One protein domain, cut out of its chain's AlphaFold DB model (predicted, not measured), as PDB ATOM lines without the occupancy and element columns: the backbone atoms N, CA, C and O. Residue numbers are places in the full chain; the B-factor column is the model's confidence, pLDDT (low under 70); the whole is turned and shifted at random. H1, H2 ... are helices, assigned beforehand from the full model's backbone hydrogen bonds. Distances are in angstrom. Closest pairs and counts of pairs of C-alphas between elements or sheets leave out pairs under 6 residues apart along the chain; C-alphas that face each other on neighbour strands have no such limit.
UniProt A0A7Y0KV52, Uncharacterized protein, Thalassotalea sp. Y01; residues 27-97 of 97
ATOM      1  N   GLN A  27     -32.392 -15.778 -14.598       83.31
ATOM      2  CA  GLN A  27     -32.460 -15.640 -16.056       83.31
ATOM      3  C   GLN A  27     -33.409 -16.667 -16.688       83.31
ATOM      4  O   GLN A  27     -34.217 -16.312 -17.547       83.31
ATOM      5  N   LEU A  28     -33.358 -17.925 -16.238       84.88
ATOM      6  CA  LEU A  28     -34.261 -18.979 -16.700       84.88
ATOM      7  C   LEU A  28     -35.717 -18.688 -16.333       84.88
ATOM      8  O   LEU A  28     -36.586 -18.835 -17.187       84.88
ATOM      9  N   ARG A  29     -35.997 -18.238 -15.104       84.50
ATOM     10  CA  ARG A  29     -37.359 -17.876 -14.679       84.50
ATOM     11  C   ARG A  29     -37.897 -16.671 -15.435       84.50
ATOM     12  O   ARG A  29     -39.005 -16.730 -15.948       84.50
ATOM     13  N   VAL A  30     -37.093 -15.622 -15.579       83.44
ATOM     14  CA  VAL A  30     -37.429 -14.424 -16.365       83.44
ATOM     15  C   VAL A  30     -37.746 -14.797 -17.819       83.44
ATOM     16  O   VAL A  30     -38.714 -14.291 -18.379       83.44
ATOM     17  N   LYS A  31     -37.000 -15.748 -18.399       82.06
ATOM     18  CA  LYS A  31     -37.275 -16.308 -19.730       82.06
ATOM     19  C   LYS A  31     -38.565 -17.137 -19.777       82.06
ATOM     20  O   LYS A  31     -39.356 -16.964 -20.697       82.06
ATOM     21  N   GLN A  32     -38.771 -18.046 -18.824       82.25
ATOM     22  CA  GLN A  32     -39.938 -18.943 -18.776       82.25
ATOM     23  C   GLN A  32     -41.250 -18.188 -18.570       82.25
ATOM     24  O   GLN A  32     -42.264 -18.549 -19.156       82.25
ATOM     25  N   CYS A  33     -41.223 -17.139 -17.754       79.19
ATOM     26  CA  CYS A  33     -42.390 -16.322 -17.450       79.19
ATOM     27  C   CYS A  33     -42.705 -15.296 -18.549       79.19
ATOM     28  O   CYS A  33     -43.654 -14.534 -18.400       79.19
ATOM     29  N   GLY A  34     -41.924 -15.264 -19.639       72.00
ATOM     30  CA  GLY A  34     -42.143 -14.339 -20.752       72.00
ATOM     31  C   GLY A  34     -42.106 -12.873 -20.320       72.00
ATOM     32  O   GLY A  34     -42.789 -12.042 -20.908       72.00
ATOM     33  N   GLU A  35     -41.357 -12.558 -19.261       76.56
ATOM     34  CA  GLU A  35     -41.350 -11.221 -18.681       76.56
ATOM     35  C   GLU A  35     -40.824 -10.213 -19.706       76.56
ATOM     36  O   GLU A  35     -39.782 -10.430 -20.326       76.56
ATOM     37  N   ASN A  36     -41.471  -9.052 -19.831       73.88
ATOM     38  CA  ASN A  36     -40.992  -7.971 -20.707       73.88
ATOM     39  C   ASN A  36     -39.554  -7.538 -20.362       73.88
ATOM     40  O   ASN A  36     -38.803  -7.058 -21.213       73.88
ATOM     41  N   ALA A  37     -39.141  -7.751 -19.111       70.19
ATOM     42  CA  ALA A  37     -37.767  -7.571 -18.676       70.19
ATOM     43  C   ALA A  37     -36.769  -8.509 -19.389       70.19
ATOM     44  O   ALA A  37     -35.651  -8.087 -19.681       70.19
ATOM     45  N   TYR A  38     -37.162  -9.743 -19.730       74.56
ATOM     46  CA  TYR A  38     -36.340 -10.652 -20.531       74.56
ATOM     47  C   TYR A  38     -36.018 -10.029 -21.889       74.56
ATOM     48  O   TYR A  38     -34.853  -9.908 -22.249       74.56
ATOM     49  N   GLU A  39     -37.032  -9.577 -22.622       73.44
ATOM     50  CA  GLU A  39     -36.871  -8.955 -23.941       73.44
ATOM     51  C   GLU A  39     -35.991  -7.696 -23.875       73.44
ATOM     52  O   GLU A  39     -35.114  -7.488 -24.710       73.44
ATOM     53  N   LYS A  40     -36.190  -6.872 -22.840       72.12
ATOM     54  CA  LYS A  40     -35.520  -5.574 -22.685       72.12
ATOM     55  C   LYS A  40     -34.061  -5.682 -22.239       72.12
ATOM     56  O   LYS A  40     -33.238  -4.865 -22.660       72.12
ATOM     57  N   PHE A  41     -33.745  -6.649 -21.376       73.38
ATOM     58  CA  PHE A  41     -32.443  -6.730 -20.705       73.38
ATOM     59  C   PHE A  41     -31.623  -7.973 -21.069       73.38
ATOM     60  O   PHE A  41     -30.400  -7.918 -20.972       73.38
ATOM     61  N   ILE A  42     -32.260  -9.071 -21.488       74.38
ATOM     62  CA  ILE A  42     -31.623 -10.395 -21.591       74.38
ATOM     63  C   ILE A  42     -31.623 -10.924 -23.036       74.38
ATOM     64  O   ILE A  42     -30.607 -11.429 -23.518       74.38
ATOM     65  N   LYS A  43     -32.730 -10.808 -23.774       71.25
ATOM     66  CA  LYS A  43     -32.865 -11.407 -25.105       71.25
ATOM     67  C   LYS A  43     -31.863 -10.811 -26.091       71.25
ATOM     68  O   LYS A  43     -31.762  -9.599 -26.248       71.25
ATOM     69  N   GLY A  44     -31.108 -11.692 -26.744       65.06
ATOM     70  CA  GLY A  44     -30.054 -11.320 -27.690       65.06
ATOM     71  C   GLY A  44     -28.781 -10.761 -27.048       65.06
ATOM     72  O   GLY A  44     -27.805 -10.590 -27.763       65.06
ATOM     73  N   ARG A  45     -28.765 -10.525 -25.724       68.56
ATOM     74  CA  ARG A  45     -27.632  -9.938 -24.983       68.56
ATOM     75  C   ARG A  45     -26.820 -10.949 -24.166       68.56
ATOM     76  O   ARG A  45     -25.707 -10.651 -23.763       68.56
ATOM     77  N   VAL A  46     -27.355 -12.155 -23.945       59.09
ATOM     78  CA  VAL A  46     -26.694 -13.238 -23.176       59.09
ATOM     79  C   VAL A  46     -25.463 -13.820 -23.887       59.09
ATOM     80  O   VAL A  46     -24.603 -14.393 -23.229       59.09
ATOM     81  N   PHE A  47     -25.347 -13.655 -25.210       56.88
ATOM     82  CA  PHE A  47     -24.252 -14.222 -26.015       56.88
ATOM     83  C   PHE A  47     -23.362 -13.170 -26.687       56.88
ATOM     84  O   PHE A  47     -22.473 -13.521 -27.463       56.88
ATOM     85  N   THR A  48     -23.574 -11.882 -26.413       59.34
ATOM     86  CA  THR A  48     -22.701 -10.827 -26.929       59.34
ATOM     87  C   THR A  48     -21.543 -10.579 -25.966       59.34
ATOM     88  O   THR A  48     -21.747 -10.189 -24.822       59.34
ATOM     89  N   ASN A  49     -20.304 -10.676 -26.459       60.94
ATOM     90  CA  ASN A  49     -19.085 -10.251 -25.745       60.94
ATOM     91  C   ASN A  49     -18.973  -8.718 -25.578       60.94
ATOM     92  O   ASN A  49     -17.894  -8.175 -25.346       60.94
ATOM     93  N   ASN A  50     -20.076  -7.985 -25.734       73.69
ATOM     94  CA  ASN A  50     -20.074  -6.538 -25.651       73.69
ATOM     95  C   ASN A  50     -20.188  -6.110 -24.185       73.69
ATOM     96  O   ASN A  50     -21.175  -6.407 -23.513       73.69
ATOM     97  N   PHE A  51     -19.211  -5.343 -23.699       75.00
ATOM     98  CA  PHE A  51     -19.220  -4.778 -22.344       75.00
ATOM     99  C   PHE A  51     -20.513  -4.009 -22.031       75.00
ATOM    100  O   PHE A  51     -20.998  -4.032 -20.900       75.00
ATOM    101  N   LYS A  52     -21.108  -3.356 -23.040       77.00
ATOM    102  CA  LYS A  52     -22.394  -2.659 -22.895       77.00
ATOM    103  C   LYS A  52     -23.541  -3.615 -22.559       77.00
ATOM    104  O   LYS A  52     -24.405  -3.251 -21.766       77.00
ATOM    105  N   ASP A  53     -23.536  -4.820 -23.117       76.44
ATOM    106  CA  ASP A  53     -24.577  -5.825 -22.894       76.44
ATOM    107  C   ASP A  53     -24.433  -6.482 -21.518       76.44
ATOM    108  O   ASP A  53     -25.419  -6.605 -20.790       76.44
ATOM    109  N   LEU A  54     -23.197  -6.770 -21.096       76.44
ATOM    110  CA  LEU A  54     -22.906  -7.209 -19.727       76.44
ATOM    111  C   LEU A  54     -23.364  -6.174 -18.691       76.44
ATOM    112  O   LEU A  54     -23.996  -6.524 -17.696       76.44
ATOM    113  N   TRP A  55     -23.118  -4.887 -18.950       81.06
ATOM    114  CA  TRP A  55     -23.550  -3.801 -18.068       81.06
ATOM    115  C   TRP A  55     -25.076  -3.696 -17.953       81.06
ATOM    116  O   TRP A  55     -25.609  -3.388 -16.887       81.06
ATOM    117  N   VAL A  56     -25.805  -3.969 -19.037       81.94
ATOM    118  CA  VAL A  56     -27.274  -4.007 -19.032       81.94
ATOM    119  C   VAL A  56     -27.778  -5.159 -18.165       81.94
ATOM    120  O   VAL A  56     -28.667  -4.941 -17.342       81.94
ATOM    121  N   ILE A  57     -27.221  -6.362 -18.328       81.62
ATOM    122  CA  ILE A  57     -27.601  -7.534 -17.527       81.62
ATOM    123  C   ILE A  57     -27.293  -7.278 -16.050       81.62
ATOM    124  O   ILE A  57     -28.132  -7.532 -15.189       81.62
ATOM    125  N   PHE A  58     -26.135  -6.686 -15.753       82.81
ATOM    126  CA  PHE A  58     -25.762  -6.296 -14.396       82.81
ATOM    127  C   PHE A  58     -26.755  -5.293 -13.796       82.81
ATOM    128  O   PHE A  58     -27.252  -5.488 -12.686       82.81
ATOM    129  N   LYS A  59     -27.133  -4.250 -14.551       84.00
ATOM    130  CA  LYS A  59     -28.185  -3.309 -14.136       84.00
ATOM    131  C   LYS A  59     -29.517  -4.006 -13.890       84.00
ATOM    132  O   LYS A  59     -30.249  -3.589 -13.001       84.00
ATOM    133  N   PHE A  60     -29.869  -5.022 -14.667       86.12
ATOM    134  CA  PHE A  60     -31.085  -5.780 -14.412       86.12
ATOM    135  C   PHE A  60     -30.982  -6.598 -13.121       86.12
ATOM    136  O   PHE A  60     -31.914  -6.579 -12.330       86.12
ATOM    137  N   LEU A  61     -29.854  -7.260 -12.866       84.62
ATOM    138  CA  LEU A  61     -29.675  -8.109 -11.685       84.62
ATOM    139  C   LEU A  61     -29.578  -7.330 -10.369       84.62
ATOM    140  O   LEU A  61     -30.007  -7.848  -9.343       84.62
ATOM    141  N   TYR A  62     -29.036  -6.107 -10.395       85.00
ATOM    142  CA  TYR A  62     -28.663  -5.385  -9.170       85.00
ATOM    143  C   TYR A  62     -29.309  -4.006  -8.994       85.00
ATOM    144  O   TYR A  62     -29.033  -3.334  -8.006       85.00
ATOM    145  N   ASN A  63     -30.170  -3.558  -9.912       86.50
ATOM    146  CA  ASN A  63     -30.896  -2.298  -9.749       86.50
ATOM    147  C   ASN A  63     -32.410  -2.544  -9.592       86.50
ATOM    148  O   ASN A  63     -33.083  -2.797 -10.598       86.50
ATOM    149  N   PRO A  64     -32.965  -2.378  -8.375       84.38
ATOM    150  CA  PRO A  64     -34.389  -2.559  -8.096       84.38
ATOM    151  C   PRO A  64     -35.330  -1.730  -8.974       84.38
ATOM    152  O   PRO A  64     -36.449  -2.153  -9.259       84.38
ATOM    153  N   ILE A  65     -34.877  -0.570  -9.463       85.25
ATOM    154  CA  ILE A  65     -35.666   0.309 -10.343       85.25
ATOM    155  C   ILE A  65     -36.050  -0.416 -11.641       85.25
ATOM    156  O   ILE A  65     -37.128  -0.188 -12.193       85.25
ATOM    157  N   ASN A  66     -35.197  -1.328 -12.114       83.62
ATOM    158  CA  ASN A  66     -35.441  -2.101 -13.330       83.62
ATOM    159  C   ASN A  66     -36.413  -3.271 -13.115       83.62
ATOM    160  O   ASN A  66     -36.844  -3.883 -14.089       83.62
ATOM    161  N   TRP A  67     -36.785  -3.581 -11.869       85.44
ATOM    162  CA  TRP A  67     -37.683  -4.695 -11.540       85.44
ATOM    163  C   TRP A  67     -39.155  -4.296 -11.534       85.44
ATOM    164  O   TRP A  67     -40.022  -5.159 -11.403       85.44
ATOM    165  N   LYS A  68     -39.461  -3.002 -11.676       81.19
ATOM    166  CA  LYS A  68     -40.839  -2.489 -11.669       81.19
ATOM    167  C   LYS A  68     -41.723  -3.157 -12.729       81.19
ATOM    168  O   LYS A  68     -42.894  -3.405 -12.471       81.19
ATOM    169  N   ASP A  69     -41.126  -3.486 -13.874       78.44
ATOM    170  CA  ASP A  69     -41.808  -4.051 -15.039       78.44
ATOM    171  C   ASP A  69     -41.990  -5.583 -14.923       78.44
ATOM    172  O   ASP A  69     -42.608  -6.185 -15.796       78.44
ATOM    173  N   ILE A  70     -41.457  -6.217 -13.866       82.88
ATOM    174  CA  ILE A  70     -41.599  -7.658 -13.614       82.88
ATOM    175  C   ILE A  70     -42.979  -7.916 -13.006       82.88
ATOM    176  O   ILE A  70     -43.300  -7.393 -11.935       82.88
ATOM    177  N   GLN A  71     -43.792  -8.737 -13.658       83.62
ATOM    178  CA  GLN A  71     -45.128  -9.072 -13.163       83.62
ATOM    179  C   GLN A  71     -45.066 -10.102 -12.030       83.62
ATOM    180  O   GLN A  71     -45.851 -10.052 -11.085       83.62
ATOM    181  N   HIS A  72     -44.100 -11.016 -12.086       85.12
ATOM    182  CA  HIS A  72     -44.036 -12.157 -11.185       85.12
ATOM    183  C   HIS A  72     -43.261 -11.842  -9.896       85.12
ATOM    184  O   HIS A  72     -42.037 -11.686  -9.884       85.12
ATOM    185  N   ASN A  73     -43.973 -11.818  -8.764       85.44
ATOM    186  CA  ASN A  73     -43.393 -11.493  -7.453       85.44
ATOM    187  C   ASN A  73     -42.258 -12.437  -7.027       85.44
ATOM    188  O   ASN A  73     -41.293 -11.988  -6.416       85.44
ATOM    189  N   HIS A  74     -42.312 -13.722  -7.385       86.25
ATOM    190  CA  HIS A  74     -41.242 -14.663  -7.041       86.25
ATOM    191  C   HIS A  74     -39.907 -14.314  -7.720       86.25
ATOM    192  O   HIS A  74     -38.850 -14.510  -7.129       86.25
ATOM    193  N   ILE A  75     -39.940 -13.739  -8.928       85.50
ATOM    194  CA  ILE A  75     -38.735 -13.272  -9.625       85.50
ATOM    195  C   ILE A  75     -38.150 -12.057  -8.902       85.50
ATOM    196  O   ILE A  75     -36.940 -11.994  -8.694       85.50
ATOM    197  N   LYS A  76     -39.002 -11.123  -8.454       85.81
ATOM    198  CA  LYS A  76     -38.573  -9.974  -7.636       85.81
ATOM    199  C   LYS A  76     -37.915 -10.420  -6.333       85.81
ATOM    200  O   LYS A  76     -36.899  -9.852  -5.946       85.81
ATOM    201  N   VAL A  77     -38.460 -11.450  -5.683       87.69
ATOM    202  CA  VAL A  77     -37.868 -12.033  -4.471       87.69
ATOM    203  C   VAL A  77     -36.494 -12.628  -4.774       87.69
ATOM    204  O   VAL A  77     -35.539 -12.302  -4.077       87.69
ATOM    205  N   LEU A  78     -36.352 -13.422  -5.841       88.12
ATOM    206  CA  LEU A  78     -35.058 -13.997  -6.230       88.12
ATOM    207  C   LEU A  78     -34.009 -12.919  -6.548       88.12
ATOM    208  O   LEU A  78     -32.874 -13.015  -6.087       88.12
ATOM    209  N   LEU A  79     -34.394 -11.875  -7.285       89.38
ATOM    210  CA  LEU A  79     -33.537 -10.720  -7.572       89.38
ATOM    211  C   LEU A  79     -33.124  -9.976  -6.297       89.38
ATOM    212  O   LEU A  79     -31.961  -9.611  -6.147       89.38
ATOM    213  N   SER A  80     -34.053  -9.809  -5.353       89.31
ATOM    214  CA  SER A  80     -33.780  -9.171  -4.060       89.31
ATOM    215  C   SER A  80     -32.808  -9.996  -3.220       89.31
ATOM    216  O   SER A  80     -31.858  -9.443  -2.677       89.31
ATOM    217  N   ILE A  81     -32.994 -11.318  -3.157       87.94
ATOM    218  CA  ILE A  81     -32.071 -12.233  -2.471       87.94
ATOM    219  C   ILE A  81     -30.681 -12.144  -3.106       87.94
ATOM    220  O   ILE A  81     -29.695 -11.989  -2.391       87.94
ATOM    221  N   ASN A  82     -30.597 -12.174  -4.439       87.56
ATOM    222  CA  ASN A  82     -29.327 -12.048  -5.149       87.56
ATOM    223  C   ASN A  82     -28.625 -10.716  -4.843       87.56
ATOM    224  O   ASN A  82     -27.424 -10.694  -4.584       87.56
ATOM    225  N   LEU A  83     -29.377  -9.612  -4.818       87.81
ATOM    226  CA  LEU A  83     -28.853  -8.296  -4.461       87.81
ATOM    227  C   LEU A  83     -28.343  -8.251  -3.015       87.81
ATOM    228  O   LEU A  83     -27.258  -7.729  -2.786       87.81
ATOM    229  N   ILE A  84     -29.090  -8.808  -2.056       87.44
ATOM    230  CA  ILE A  84     -28.700  -8.840  -0.638       87.44
ATOM    231  C   ILE A  84     -27.420  -9.650  -0.447       87.44
ATOM    232  O   ILE A  84     -26.513  -9.186   0.237       87.44
ATOM    233  N   ILE A  85     -27.325 -10.827  -1.072       84.25
ATOM    234  CA  ILE A  85     -26.129 -11.675  -1.001       84.25
ATOM    235  C   ILE A  85     -24.917 -10.902  -1.522       84.25
ATOM    236  O   ILE A  85     -23.906 -10.803  -0.835       84.25
ATOM    237  N   VAL A  86     -25.019 -10.303  -2.708       83.50
ATOM    238  CA  VAL A  86     -23.899  -9.557  -3.297       83.50
ATOM    239  C   VAL A  86     -23.549  -8.310  -2.485       83.50
ATOM    240  O   VAL A  86     -22.370  -8.030  -2.293       83.50
ATOM    241  N   ALA A  87     -24.540  -7.584  -1.964       84.81
ATOM    242  CA  ALA A  87     -24.304  -6.432  -1.097       84.81
ATOM    243  C   ALA A  87     -23.610  -6.832   0.213       84.81
ATOM    244  O   ALA A  87     -22.690  -6.138   0.642       84.81
ATOM    245  N   TYR A  88     -24.006  -7.959   0.812       83.31
ATOM    246  CA  TYR A  88     -23.353  -8.525   1.989       83.31
ATOM    247  C   TYR A  88     -21.887  -8.867   1.697       83.31
ATOM    248  O   TYR A  88     -21.011  -8.431   2.436       83.31
ATOM    249  N   PHE A  89     -21.605  -9.539   0.574       78.06
ATOM    250  CA  PHE A  89     -20.231  -9.853   0.166       78.06
ATOM    251  C   PHE A  89     -19.379  -8.614  -0.095       78.06
ATOM    252  O   PHE A  89     -18.224  -8.568   0.320       78.06
ATOM    253  N   LEU A  90     -19.931  -7.601  -0.767       81.69
ATOM    254  CA  LEU A  90     -19.227  -6.338  -0.986       81.69
ATOM    255  C   LEU A  90     -18.925  -5.649   0.344       81.69
ATOM    256  O   LEU A  90     -17.802  -5.208   0.557       81.69
ATOM    257  N   PHE A  91     -19.907  -5.580   1.244       82.50
ATOM    258  CA  PHE A  91     -19.719  -4.975   2.557       82.50
ATOM    259  C   PHE A  91     -18.645  -5.708   3.364       82.50
ATOM    260  O   PHE A  91     -17.740  -5.057   3.877       82.50
ATOM    261  N   GLU A  92     -18.709  -7.039   3.423       77.12
ATOM    262  CA  GLU A  92     -17.725  -7.885   4.105       77.12
ATOM    263  C   GLU A  92     -16.316  -7.677   3.530       77.12
ATOM    264  O   GLU A  92     -15.370  -7.472   4.284       77.12
ATOM    265  N   PHE A  93     -16.183  -7.617   2.201       74.31
ATOM    266  CA  PHE A  93     -14.907  -7.347   1.538       74.31
ATOM    267  C   PHE A  93     -14.334  -5.962   1.884       74.31
ATOM    268  O   PHE A  93     -13.135  -5.838   2.097       74.31
ATOM    269  N   PHE A  94     -15.171  -4.922   1.972       74.94
ATOM    270  CA  PHE A  94     -14.724  -3.565   2.319       74.94
ATOM    271  C   PHE A  94     -14.492  -3.338   3.819       74.94
ATOM    272  O   PHE A  94     -13.835  -2.364   4.177       74.94
ATOM    273  N   THR A  95     -15.054  -4.173   4.698       72.44
ATOM    274  CA  THR A  95     -14.892  -4.030   6.158       72.44
ATOM    275  C   THR A  95     -13.843  -4.957   6.760       72.44
ATOM    276  O   THR A  95     -13.290  -4.614   7.801       72.44
ATOM    277  N   LEU A  96     -13.575  -6.110   6.144       57.69
ATOM    278  CA  LEU A  96     -12.553  -7.065   6.592       57.69
ATOM    279  C   LEU A  96     -11.281  -7.057   5.724       57.69
ATOM    280  O   LEU A  96     -10.331  -7.761   6.069       57.69
ATOM    281  N   GLY A  97     -11.283  -6.328   4.603       49.31
ATOM    282  CA  GLY A  97     -10.147  -6.174   3.685       49.31
ATOM    283  C   GLY A  97      -9.197  -5.038   4.036       49.31
ATOM    284  O   GLY A  97      -9.622  -4.090   4.732       49.31
TER     285      GLY A  97
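What this domain is: This is residues 27 to 97 of the 97 residues of an uncharacterized protein of Thalassotalea sp. Y01 (UniProt A0A7Y0KV52). One long helix, H5, makes the longest axis, and four shorter helices gather over its first half. H3 meets H5 end-on, with its last residues 61 to 62 on residues 79 to 83 of H5, H2 of the small helical hairpin H1 and H2 packs on H3, and residues 88 to 97 stick out as an arm. The printed part has 71 residues with five named helices, H1 to H5 in chain order, and no named strand: all helix. It is only just compact, close to loose, with a radius of gyration of the C-alphas of 13.3 A and spans of 40 by 30 by 19 A.

Where its parts are: Find C-alpha 73 at (-43.393, -11.493, -7.453); from there H5, residues 73 to 96, runs 34.2 A to C-alpha 96 at (-12.553, -7.065, 6.592). H3, residues 51 to 62, is 16.2 A long. H4 is residues 64 to 67, H2 is 36 to 42, and H1 is 27 to 32, beginning at C-alpha 27 at (-32.460, -15.640, -16.056).

How they stand to each other: Look first at Tyr 62 and Leu 83, the closest C-alphas of H3 and H5, 5.5 A apart; the helices touch, about perpendicular at 78 degrees, through residues 61 to 62 and 79 to 83 alone. H3 is the hub. With residues 56 to 60 alone it touches H2, opposite ways at a steep tilt of 49 degrees; the closest C-alphas, of Phe 41 and Ile 57, are 5.8 A apart. H3 and H4 only just touch, only at the corner, with 3 pairs of C-alphas within 8 A; the closest, of Phe 60 and Asn 66, are 5.8 A apart. The hairpin H1 and H2 touches at Val 30 and Tyr 38, whose C-alphas are closest at 5.7 A. H1 and H3 are apart. In H1, H2, H3 and H5 every O i to N i+4 pair is within hydrogen-bond range; H4 is too short for one.

The domain as a whole: The C-alphas farthest apart, of Gly 34 and Gly 97, are 41.1 A apart. The printed part has no cut, and no link is long. Confidence is under 70 at residues 44 to 49 and 96 to 97.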